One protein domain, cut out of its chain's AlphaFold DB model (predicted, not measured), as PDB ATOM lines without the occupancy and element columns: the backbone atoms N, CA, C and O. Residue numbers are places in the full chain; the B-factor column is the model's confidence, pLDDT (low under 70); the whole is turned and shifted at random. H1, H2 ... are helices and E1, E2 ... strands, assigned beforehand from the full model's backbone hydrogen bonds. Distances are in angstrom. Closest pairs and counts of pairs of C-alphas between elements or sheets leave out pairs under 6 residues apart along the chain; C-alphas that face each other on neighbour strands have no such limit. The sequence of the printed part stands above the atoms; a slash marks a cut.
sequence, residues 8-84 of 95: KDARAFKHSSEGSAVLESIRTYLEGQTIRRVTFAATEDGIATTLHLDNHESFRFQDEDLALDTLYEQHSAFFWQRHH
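AT A GLANCE: This is residues 8 to 84 of the 95 residues of an uncharacterized protein of sediment metagenome (UniProt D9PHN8). A strongly twisted sheet of three strands, E1, E2 and E3, makes the body, and a pair of helices continues from each end of it: H1 and H2 before E1, H3 and H4 after E3. The layout is open: H1 and H2 meet at a corner away from the sheet, residues 24 to 29 of H2 stick out free, and H3 alone of the helices packs on the sheet, at the end of E3. The printed part has 77 residues, with four named helices and three named strands in the order H1 H2 E1 E2 E3 H3 H4; the sheet's order is E1 - E2 - E3, all antiparallel, and the class is mixed, helices and strands. The whole is only just loose, close to extended, with a radius of gyration of the C-alphas of 17.1 A, and its spans of 52 by 35 by 16 A make it only just flat.

IN THESE COORDINATES: E1, residues 35 to 43, is 22.2 A long and begins at C-alpha 35, (32.094, -44.821, 22.954). E2, residues 46 to 53, is 22.8 A long, and E3, residues 58 to 67, is 20.3 A long. H2, residues 17 to 30, is the longest helix at 20.1 A. H1, residues 8 to 15, begins at C-alpha 8, (58.202, -26.311, 22.658). H3 holds residues 68 to 74, and H4 holds residues 76 to 83, ending at C-alpha 83, (22.845, -11.457, 11.839).

HOW THE PARTS SIT: E1, E2 and E3 form a meander, each strand the antiparallel neighbour of the one before. The hairpin E1 and E2 has N 39 and O 50 at 3.0 A and N 48 and O 41 at 2.8 A, within hydrogen-bond range. The hairpin E2 and E3 has N 49 and O 61 at 2.9 A. E3 bends by 100 degrees at residue 64. H3 is on the sheet at a height of 7.8 A, over E3 and slantwise to the strands, at 50 degrees to E3 on the local plane. The closest C-alphas of E2 and H3 are those of Gly 46 and Leu 68, 4.0 A apart. H3 and H4 are close but not clearly touching, Tyr 72 and Phe 79 having the closest C-alphas at 6.9 A. H1 and H2 touch only at the corner, with the C-alphas of Phe 13 and Gly 19 closest at 5.1 A. Neither H1, H2 nor H4 is on the sheet. In H1, H2, H3 and H4 every O i to N i+4 pair is within hydrogen-bond range.

THE WHOLE: The two C-alphas farthest apart are those of Ser 17 and His 84, at 53.1 A. The printed part has no cut, and the links between its named elements are tight. The mean pLDDT of the printed part is 91.8, and residue 84 alone is under 70.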
ATOM      1  N   LYS A   8      56.967 -25.762  22.076       90.06
ATOM      2  CA  LYS A   8      58.202 -26.311  22.658       90.06
ATOM      3  C   LYS A   8      57.964 -26.803  24.080       90.06
ATOM      4  O   LYS A   8      58.410 -27.900  24.400       90.06
ATOM      5  N   ASP A   9      57.223 -26.044  24.879       93.00
ATOM      6  CA  ASP A   9      56.903 -26.399  26.261       93.00
ATOM      7  C   ASP A   9      56.021 -27.655  26.313       93.00
ATOM      8  O   ASP A   9      56.327 -28.590  27.048       93.00
ATOM      9  N   ALA A  10      55.001 -27.754  25.455       91.44
ATOM     10  CA  ALA A  10      54.169 -28.953  25.341       91.44
ATOM     11  C   ALA A  10      54.972 -30.187  24.896       91.44
ATOM     12  O   ALA A  10      54.761 -31.290  25.404       91.44
ATOM     13  N   ARG A  11      55.932 -30.020  23.973       93.12
ATOM     14  CA  ARG A  11      56.861 -31.099  23.594       93.12
ATOM     15  C   ARG A  11      57.754 -31.500  24.763       93.12
ATOM     16  O   ARG A  11      57.909 -32.691  25.010       93.12
ATOM     17  N   ALA A  12      58.319 -30.533  25.480       94.62
ATOM     18  CA  ALA A  12      59.149 -30.798  26.649       94.62
ATOM     19  C   ALA A  12      58.357 -31.542  27.733       94.62
ATOM     20  O   ALA A  12      58.844 -32.538  28.258       94.62
ATOM     21  N   PHE A  13      57.114 -31.128  27.994       95.62
ATOM     22  CA  PHE A  13      56.208 -31.811  28.912       95.62
ATOM     23  C   PHE A  13      55.913 -33.242  28.460       95.62
ATOM     24  O   PHE A  13      56.114 -34.176  29.224       95.62
ATOM     25  N   LYS A  14      55.529 -33.449  27.195       95.69
ATOM     26  CA  LYS A  14      55.282 -34.790  26.640       95.69
ATOM     27  C   LYS A  14      56.472 -35.741  26.834       95.69
ATOM     28  O   LYS A  14      56.266 -36.938  26.997       95.69
ATOM     29  N   HIS A  15      57.697 -35.223  26.776       95.88
ATOM     30  CA  HIS A  15      58.924 -36.005  26.936       95.88
ATOM     31  C   HIS A  15      59.463 -36.040  28.371       95.88
ATOM     32  O   HIS A  15      60.454 -36.726  28.625       95.88
ATOM     33  N   SER A  16      58.843 -35.325  29.310       97.56
ATOM     34  CA  SER A  16      59.206 -35.403  30.719       97.56
ATOM     35  C   SER A  16      58.649 -36.685  31.345       97.56
ATOM     36  O   SER A  16      57.714 -37.308  30.828       97.56
ATOM     37  N   SER A  17      59.225 -37.090  32.477       97.12
ATOM     38  CA  SER A  17      58.714 -38.215  33.267       97.12
ATOM     39  C   SER A  17      57.286 -37.960  33.750       97.12
ATOM     40  O   SER A  17      56.451 -38.861  33.707       97.12
ATOM     41  N   GLU A  18      57.001 -36.725  34.159       96.69
ATOM     42  CA  GLU A  18      55.679 -36.290  34.606       96.69
ATOM     43  C   GLU A  18      54.648 -36.373  33.477       96.69
ATOM     44  O   GLU A  18      53.622 -37.038  33.629       96.69
ATOM     45  N   GLY A  19      54.931 -35.777  32.316       95.75
ATOM     46  CA  GLY A  19      53.999 -35.817  31.193       95.75
ATOM     47  C   GLY A  19      53.803 -37.229  30.654       95.75
ATOM     48  O   GLY A  19      52.677 -37.602  30.343       95.75
ATOM     49  N   SER A  20      54.853 -38.055  30.631       95.69
ATOM     50  CA  SER A  20      54.723 -39.473  30.265       95.69
ATOM     51  C   SER A  20      53.778 -40.220  31.210       95.69
ATOM     52  O   SER A  20      52.887 -40.921  30.742       95.69
ATOM     53  N   ALA A  21      53.912 -40.036  32.528       96.12
ATOM     54  CA  ALA A  21      53.042 -40.688  33.507       96.12
ATOM     55  C   ALA A  21      51.572 -40.256  33.362       96.12
ATOM     56  O   ALA A  21      50.671 -41.094  33.390       96.12
ATOM     57  N   VAL A  22      51.327 -38.958  33.154       95.25
ATOM     58  CA  VAL A  22      49.974 -38.428  32.919       95.25
ATOM     59  C   VAL A  22      49.373 -39.007  31.636       95.25
ATOM     60  O   VAL A  22      48.237 -39.477  31.643       95.25
ATOM     61  N   LEU A  23      50.130 -39.014  30.537       94.94
ATOM     62  CA  LEU A  23      49.651 -39.500  29.242       94.94
ATOM     63  C   LEU A  23      49.407 -41.019  29.233       94.94
ATOM     64  O   LEU A  23      48.438 -41.465  28.623       94.94
ATOM     65  N   GLU A  24      50.229 -41.812  29.928       95.12
ATOM     66  CA  GLU A  24      49.987 -43.253  30.094       95.12
ATOM     67  C   GLU A  24      48.769 -43.544  30.976       95.12
ATOM     68  O   GLU A  24      48.017 -44.475  30.688       95.12
ATOM     69  N   SER A  25      48.517 -42.726  32.003       91.12
ATOM     70  CA  SER A  25      47.284 -42.818  32.796       91.12
ATOM     71  C   SER A  25      46.049 -42.589  31.920       91.12
ATOM     72  O   SER A  25      45.120 -43.393  31.929       91.12
ATOM     73  N   ILE A  26      46.080 -41.549  31.075       90.06
ATOM     74  CA  ILE A  26      45.003 -41.265  30.115       90.06
ATOM     75  C   ILE A  26      44.837 -42.420  29.121       90.06
ATOM     76  O   ILE A  26      43.708 -42.842  28.871       90.06
ATOM     77  N   ARG A  27      45.934 -42.960  28.568       91.88
ATOM     78  CA  ARG A  27      45.871 -44.117  27.661       91.88
ATOM     79  C   ARG A  27      45.203 -45.304  28.340       91.88
ATOM     80  O   ARG A  27      44.235 -45.820  27.804       91.88
ATOM     81  N   THR A  28      45.695 -45.689  29.512       90.44
ATOM     82  CA  THR A  28      45.191 -46.843  30.269       90.44
ATOM     83  C   THR A  28      43.708 -46.687  30.592       90.44
ATOM     84  O   THR A  28      42.949 -47.643  30.504       90.44
ATOM     85  N   TYR A  29      43.288 -45.470  30.937       85.94
ATOM     86  CA  TYR A  29      41.894 -45.162  31.222       85.94
ATOM     87  C   TYR A  29      40.990 -45.298  29.987       85.94
ATOM     88  O   TYR A  29      39.863 -45.769  30.103       85.94
ATOM     89  N   LEU A  30      41.467 -44.899  28.805       86.12
ATOM     90  CA  LEU A  30      40.689 -44.955  27.561       86.12
ATOM     91  C   LEU A  30      40.776 -46.312  26.847       86.12
ATOM     92  O   LEU A  30      39.909 -46.636  26.035       86.12
ATOM     93  N   GLU A  31      41.814 -47.102  27.106       90.38
ATOM     94  CA  GLU A  31      42.052 -48.377  26.435       90.38
ATOM     95  C   GLU A  31      40.970 -49.407  26.791       90.38
ATOM     96  O   GLU A  31      40.619 -49.620  27.951       90.38
ATOM     97  N   GLY A  32      40.394 -50.028  25.759       86.88
ATOM     98  CA  GLY A  32      39.294 -50.983  25.905       86.88
ATOM     99  C   GLY A  32      37.923 -50.358  26.188       86.88
ATOM    100  O   GLY A  32      36.938 -51.094  26.188       86.88
ATOM    101  N   GLN A  33      37.828 -49.036  26.378       89.38
ATOM    102  CA  GLN A  33      36.543 -48.353  26.536       89.38
ATOM    103  C   GLN A  33      35.849 -48.185  25.185       89.38
ATOM    104  O   GLN A  33      36.483 -47.865  24.173       89.38
ATOM    105  N   THR A  34      34.526 -48.340  25.172       93.56
ATOM    106  CA  THR A  34      33.721 -48.124  23.965       93.56
ATOM    107  C   THR A  34      32.919 -46.834  24.079       93.56
ATOM    108  O   THR A  34      32.246 -46.572  25.076       93.56
ATOM    109  N   ILE A  35      32.936 -46.017  23.023       94.88
ATOM    110  CA  ILE A  35      32.094 -44.821  22.954       94.88
ATOM    111  C   ILE A  35      30.649 -45.259  22.698       94.88
ATOM    112  O   ILE A  35      30.325 -45.759  21.623       94.88
ATOM    113  N   ARG A  36      29.757 -45.025  23.664       96.12
ATOM    114  CA  ARG A  36      28.321 -45.331  23.523       96.12
ATOM    115  C   ARG A  36      27.523 -44.192  22.900       96.12
ATOM    116  O   ARG A  36      26.463 -44.416  22.324       96.12
ATOM    117  N   ARG A  37      27.974 -42.948  23.088       96.81
ATOM    118  CA  ARG A  37      27.272 -41.750  22.614       96.81
ATOM    119  C   ARG A  37      28.241 -40.588  22.456       96.81
ATOM    120  O   ARG A  37      29.108 -40.390  23.299       96.81
ATOM    121  N   VAL A  38      28.010 -39.773  21.434       96.62
ATOM    122  CA  VAL A  38      28.670 -38.479  21.239       96.62
ATOM    123  C   VAL A  38      27.621 -37.377  21.350       96.62
ATOM    124  O   VAL A  38      26.517 -37.519  20.828       96.62
ATOM    125  N   THR A  39      27.936 -36.297  22.063       97.50
ATOM    126  CA  THR A  39      27.066 -35.116  22.178       97.50
ATOM    127  C   THR A  39      27.851 -33.838  21.938       97.50
ATOM    128  O   THR A  39      29.021 -33.762  22.309       97.50
ATOM    129  N   PHE A  40      27.176 -32.824  21.401       97.69
ATOM    130  CA  PHE A  40      27.748 -31.514  21.106       97.69
ATOM    131  C   PHE A  40      27.046 -30.435  21.928       97.69
ATOM    132  O   PHE A  40      25.828 -30.495  22.114       97.69
ATOM    133  N   ALA A  41      27.803 -29.457  22.414       97.12
ATOM    134  CA  ALA A  41      27.272 -28.321  23.155       97.12
ATOM    135  C   ALA A  41      27.957 -27.030  22.705       97.12
ATOM    136  O   ALA A  41      29.184 -26.968  22.683       97.12
ATOM    137  N   ALA A  42      27.167 -26.005  22.383       95.25
ATOM    138  CA  ALA A  42      27.695 -24.669  22.136       95.25
ATOM    139  C   ALA A  42      28.331 -24.105  23.417       95.25
ATOM    140  O   ALA A  42      27.793 -24.266  24.516       95.25
ATOM    141  N   THR A  43      29.477 -23.457  23.265       94.19
ATOM    142  CA  THR A  43      30.249 -22.782  24.311       94.19
ATOM    143  C   THR A  43      30.607 -21.373  23.849       94.19
ATOM    144  O   THR A  43      30.331 -20.996  22.711       94.19
ATOM    145  N   GLU A  44      31.221 -20.582  24.731       91.69
ATOM    146  CA  GLU A  44      31.727 -19.248  24.377       91.69
ATOM    147  C   GLU A  44      32.802 -19.320  23.279       91.69
ATOM    148  O   GLU A  44      32.858 -18.453  22.415       91.69
ATOM    149  N   ASP A  45      33.581 -20.405  23.260       91.88
ATOM    150  CA  ASP A  45      34.709 -20.589  22.344       91.88
ATOM    151  C   ASP A  45      34.374 -21.420  21.090       91.88
ATOM    152  O   ASP A  45      35.262 -21.672  20.275       91.88
ATOM    153  N   GLY A  46      33.129 -21.885  20.919       94.56
ATOM    154  CA  GLY A  46      32.720 -22.703  19.767       94.56
ATOM    155  C   GLY A  46      31.746 -23.828  20.117       94.56
ATOM    156  O   GLY A  46      30.720 -23.606  20.757       94.56
ATOM    157  N   ILE A  47      32.032 -25.048  19.660       95.81
ATOM    158  CA  ILE A  47      31.251 -26.251  19.978       95.81
ATOM    159  C   ILE A  47      32.159 -27.273  20.668       95.81
ATOM    160  O   ILE A  47      33.137 -27.754  20.103       95.81
ATOM    161  N   ALA A  48      31.807 -27.646  21.897       96.56
ATOM    162  CA  ALA A  48      32.476 -28.712  22.627       96.56
ATOM    163  C   ALA A  48      31.876 -30.082  22.287       96.56
ATOM    164  O   ALA A  48      30.652 -30.244  22.237       96.56
ATOM    165  N   THR A  49      32.741 -31.083  22.169       97.19
ATOM    166  CA  THR A  49      32.382 -32.488  21.957       97.19
ATOM    167  C   THR A  49      32.510 -33.251  23.271       97.19
ATOM    168  O   THR A  49      33.468 -33.084  24.022       97.19
ATOM    169  N   THR A  50      31.531 -34.095  23.586       96.69
ATOM    170  CA  THR A  50      31.584 -35.001  24.743       96.69
ATOM    171  C   THR A  50      31.379 -36.438  24.290       96.69
ATOM    172  O   THR A  50      30.348 -36.766  23.697       96.69
ATOM    173  N   LEU A  51      32.352 -37.292  24.603       95.00
ATOM    174  CA  LEU A  51      32.288 -38.738  24.434       95.00
ATOM    175  C   LEU A  51      31.761 -39.345  25.726       95.00
ATOM    176  O   LEU A  51      32.360 -39.172  26.784       95.00
ATOM    177  N   HIS A  52      30.647 -40.056  25.642       95.38
ATOM    178  CA  HIS A  52      30.122 -40.854  26.741       95.38
ATOM    179  C   HIS A  52      30.659 -42.269  26.564       95.38
ATOM    180  O   HIS A  52      30.445 -42.871  25.506       95.38
ATOM    181  N   LEU A  53      31.330 -42.784  27.585       94.31
ATOM    182  CA  LEU A  53      31.903 -44.125  27.595       94.31
ATOM    183  C   LEU A  53      30.897 -45.132  28.173       94.31
ATOM    184  O   LEU A  53      29.876 -44.761  28.772       94.31
ATOM    185  N   ASP A  54      31.147 -46.411  27.930       93.25
ATOM    186  CA  ASP A  54      30.382 -47.553  28.434       93.25
ATOM    187  C   ASP A  54      30.527 -47.748  29.948       93.25
ATOM    188  O   ASP A  54      29.560 -48.144  30.596       93.25
ATOM    189  N   ASN A  55      31.655 -47.343  30.530       89.81
ATOM    190  CA  ASN A  55      31.850 -47.259  31.981       89.81
ATOM    191  C   ASN A  55      31.058 -46.121  32.674       89.81
ATOM    192  O   ASN A  55      31.252 -45.862  33.859       89.81
ATOM    193  N   HIS A  56      30.155 -45.452  31.946       89.56
ATOM    194  CA  HIS A  56      29.340 -44.303  32.363       89.56
ATOM    195  C   HIS A  56      30.080 -42.977  32.564       89.56
ATOM    196  O   HIS A  56      29.421 -41.962  32.807       89.56
ATOM    197  N   GLU A  57      31.396 -42.934  32.388       92.31
ATOM    198  CA  GLU A  57      32.153 -41.690  32.446       92.31
ATOM    199  C   GLU A  57      32.048 -40.909  31.131       92.31
ATOM    200  O   GLU A  57      31.472 -41.349  30.126       92.31
ATOM    201  N   SER A  58      32.524 -39.666  31.154       93.06
ATOM    202  CA  SER A  58      32.457 -38.767  30.006       93.06
ATOM    203  C   SER A  58      33.760 -38.014  29.822       93.06
ATOM    204  O   SER A  58      34.298 -37.441  30.765       93.06
ATOM    205  N   PHE A  59      34.232 -37.980  28.582       91.06
ATOM    206  CA  PHE A  59      35.408 -37.231  28.177       91.06
ATOM    207  C   PHE A  59      34.979 -36.060  27.298       91.06
ATOM    208  O   PHE A  59      34.378 -36.254  26.239       91.06
ATOM    209  N   ARG A  60      35.253 -34.835  27.749       93.56
ATOM    210  CA  ARG A  60      34.896 -33.606  27.036       93.56
ATOM    211  C   ARG A  60      36.152 -32.950  26.485       93.56
ATOM    212  O   ARG A  60      37.114 -32.754  27.218       93.56
ATOM    213  N   PHE A  61      36.104 -32.567  25.218       91.75
ATOM    214  CA  PHE A  61      37.167 -31.829  24.550       91.75
ATOM    215  C   PHE A  61      36.575 -30.826  23.560       91.75
ATOM    216  O   PHE A  61      35.381 -30.860  23.250       91.75
ATOM    217  N   GLN A  62      37.413 -29.914  23.086       91.38
ATOM    218  CA  GLN A  62      37.057 -28.943  22.065       91.38
ATOM    219  C   GLN A  62      38.001 -29.117  20.884       91.38
ATOM    220  O   GLN A  62      39.217 -29.147  21.064       91.38
ATOM    221  N   ASP A  63      37.415 -29.299  19.706       91.50
ATOM    222  CA  ASP A  63      38.143 -29.449  18.451       91.50
ATOM    223  C   ASP A  63      38.429 -28.063  17.851       91.50
ATOM    224  O   ASP A  63      37.601 -27.160  17.983       91.50
ATOM    225  N   GLU A  64      39.583 -27.884  17.205       89.81
ATOM    226  CA  GLU A  64      39.941 -26.621  16.544       89.81
ATOM    227  C   GLU A  64      39.029 -26.336  15.341       89.81
ATOM    228  O   GLU A  64      38.684 -25.177  15.099       89.81
ATOM    229  N   ASP A  65      38.555 -27.377  14.650       91.88
ATOM    230  CA  ASP A  65      37.591 -27.238  13.548       91.88
ATOM    231  C   ASP A  65      36.220 -26.750  14.042       91.88
ATOM    232  O   ASP A  65      35.434 -26.159  13.301       91.88
ATOM    233  N   LEU A  66      35.939 -26.975  15.327       93.00
ATOM    234  CA  LEU A  66      34.726 -26.540  16.007       93.00
ATOM    235  C   LEU A  66      34.945 -25.289  16.865       93.00
ATOM    236  O   LEU A  66      34.038 -24.892  17.605       93.00
ATOM    237  N   ALA A  67      36.118 -24.657  16.783       94.19
ATOM    238  CA  ALA A  67      36.356 -23.358  17.395       94.19
ATOM    239  C   ALA A  67      35.521 -22.280  16.696       94.19
ATOM    240  O   ALA A  67      35.288 -22.328  15.488       94.19
ATOM    241  N   LEU A  68      35.066 -21.289  17.463       91.88
ATOM    242  CA  LEU A  68      34.136 -20.272  16.981       91.88
ATOM    243  C   LEU A  68      34.679 -19.520  15.759       91.88
ATOM    244  O   LEU A  68      33.959 -19.363  14.775       91.88
ATOM    245  N   ASP A  69      35.945 -19.110  15.802       92.44
ATOM    246  CA  ASP A  69      36.601 -18.400  14.701       92.44
ATOM    247  C   ASP A  69      36.647 -19.254  13.427       92.44
ATOM    248  O   ASP A  69      36.291 -18.776  12.348       92.44
ATOM    249  N   THR A  70      36.988 -20.539  13.560       92.19
ATOM    250  CA  THR A  70      37.002 -21.498  12.449       92.19
ATOM    251  C   THR A  70      35.607 -21.673  11.852       92.19
ATOM    252  O   THR A  70      35.440 -21.649  10.632       92.19
ATOM    253  N   LEU A  71      34.578 -21.777  12.700       93.00
ATOM    254  CA  LEU A  71      33.187 -21.872  12.258       93.00
ATOM    255  C   LEU A  71      32.746 -20.606  11.512       93.00
ATOM    256  O   LEU A  71      32.091 -20.713  10.475       93.00
ATOM    257  N   TYR A  72      33.110 -19.415  11.997       91.75
ATOM    258  CA  TYR A  72      32.829 -18.160  11.295       91.75
ATOM    259  C   TYR A  72      33.528 -18.091   9.943       91.75
ATOM    260  O   TYR A  72      32.913 -17.651   8.975       91.75
ATOM    261  N   GLU A  73      34.781 -18.522   9.855       91.44
ATOM    262  CA  GLU A  73      35.536 -18.510   8.606       91.44
ATOM    263  C   GLU A  73      34.921 -19.472   7.577       91.44
ATOM    264  O   GLU A  73      34.566 -19.067   6.467       91.44
ATOM    265  N   GLN A  74      34.714 -20.733   7.967       92.44
ATOM    266  CA  GLN A  74      34.263 -21.797   7.067       92.44
ATOM    267  C   GLN A  74      32.768 -21.716   6.731       92.44
ATOM    268  O   GLN A  74      32.350 -22.100   5.636       92.44
ATOM    269  N   HIS A  75      31.949 -21.201   7.649       92.19
ATOM    270  CA  HIS A  75      30.492 -21.145   7.512       92.19
ATOM    271  C   HIS A  75      29.939 -19.717   7.585       92.19
ATOM    272  O   HIS A  75      28.765 -19.523   7.906       92.19
ATOM    273  N   SER A  76      30.752 -18.716   7.239       87.38
ATOM    274  CA  SER A  76      30.401 -17.286   7.272       87.38
ATOM    275  C   SER A  76      29.008 -16.975   6.720       87.38
ATOM    276  O   SER A  76      28.256 -16.227   7.343       87.38
ATOM    277  N   ALA A  77      28.613 -17.578   5.595       87.44
ATOM    278  CA  ALA A  77      27.304 -17.361   4.974       87.44
ATOM    279  C   ALA A  77      26.120 -17.673   5.912       87.44
ATOM    280  O   ALA A  77      25.145 -16.920   5.947       87.44
ATOM    281  N   PHE A  78      26.219 -18.743   6.708       89.06
ATOM    282  CA  PHE A  78      25.199 -19.109   7.694       89.06
ATOM    283  C   PHE A  78      25.076 -18.042   8.788       89.06
ATOM    284  O   PHE A  78      23.970 -17.628   9.147       89.06
ATOM    285  N   PHE A  79      26.211 -17.556   9.294       85.50
ATOM    286  CA  PHE A  79      26.236 -16.533  10.336       85.50
ATOM    287  C   PHE A  79      25.748 -15.175   9.816       85.50
ATOM    288  O   PHE A  79      24.919 -14.536  10.466       85.50
ATOM    289  N   TRP A  80      26.156 -14.765   8.612       80.88
ATOM    290  CA  TRP A  80      25.693 -13.526   7.977       80.88
ATOM    291  C   TRP A  80      24.170 -13.478   7.824       80.88
ATOM    292  O   TRP A  80      23.549 -12.484   8.203       80.88
ATOM    293  N   GLN A  81      23.548 -14.561   7.349       80.62
ATOM    294  CA  GLN A  81      22.089 -14.645   7.201       80.62
ATOM    295  C   GLN A  81      21.350 -14.526   8.544       80.62
ATOM    296  O   GLN A  81      20.228 -14.023   8.603       80.62
ATOM    297  N   ARG A  82      21.973 -14.982   9.634       76.31
ATOM    298  CA  ARG A  82      21.395 -14.924  10.978       76.31
ATOM    299  C   ARG A  82      21.536 -13.543  11.625       76.31
ATOM    300  O   ARG A  82      20.641 -13.140  12.362       76.31
ATOM    301  N   HIS A  83      22.621 -12.821  11.342       73.50
ATOM    302  CA  HIS A  83      22.845 -11.457  11.839       73.50
ATOM    303  C   HIS A  83      22.134 -10.381  11.010       73.50
ATOM    304  O   HIS A  83      21.826  -9.311  11.531       73.50
ATOM    305  N   HIS A  84      21.806 -10.686   9.755       59.16
ATOM    306  CA  HIS A  84      20.960  -9.863   8.899       59.16
ATOM    307  C   HIS A  84      19.744 -10.677   8.458       59.16
ATOM    308  O   HIS A  84      19.714 -11.155   7.320       59.16
TER     309      HIS A  84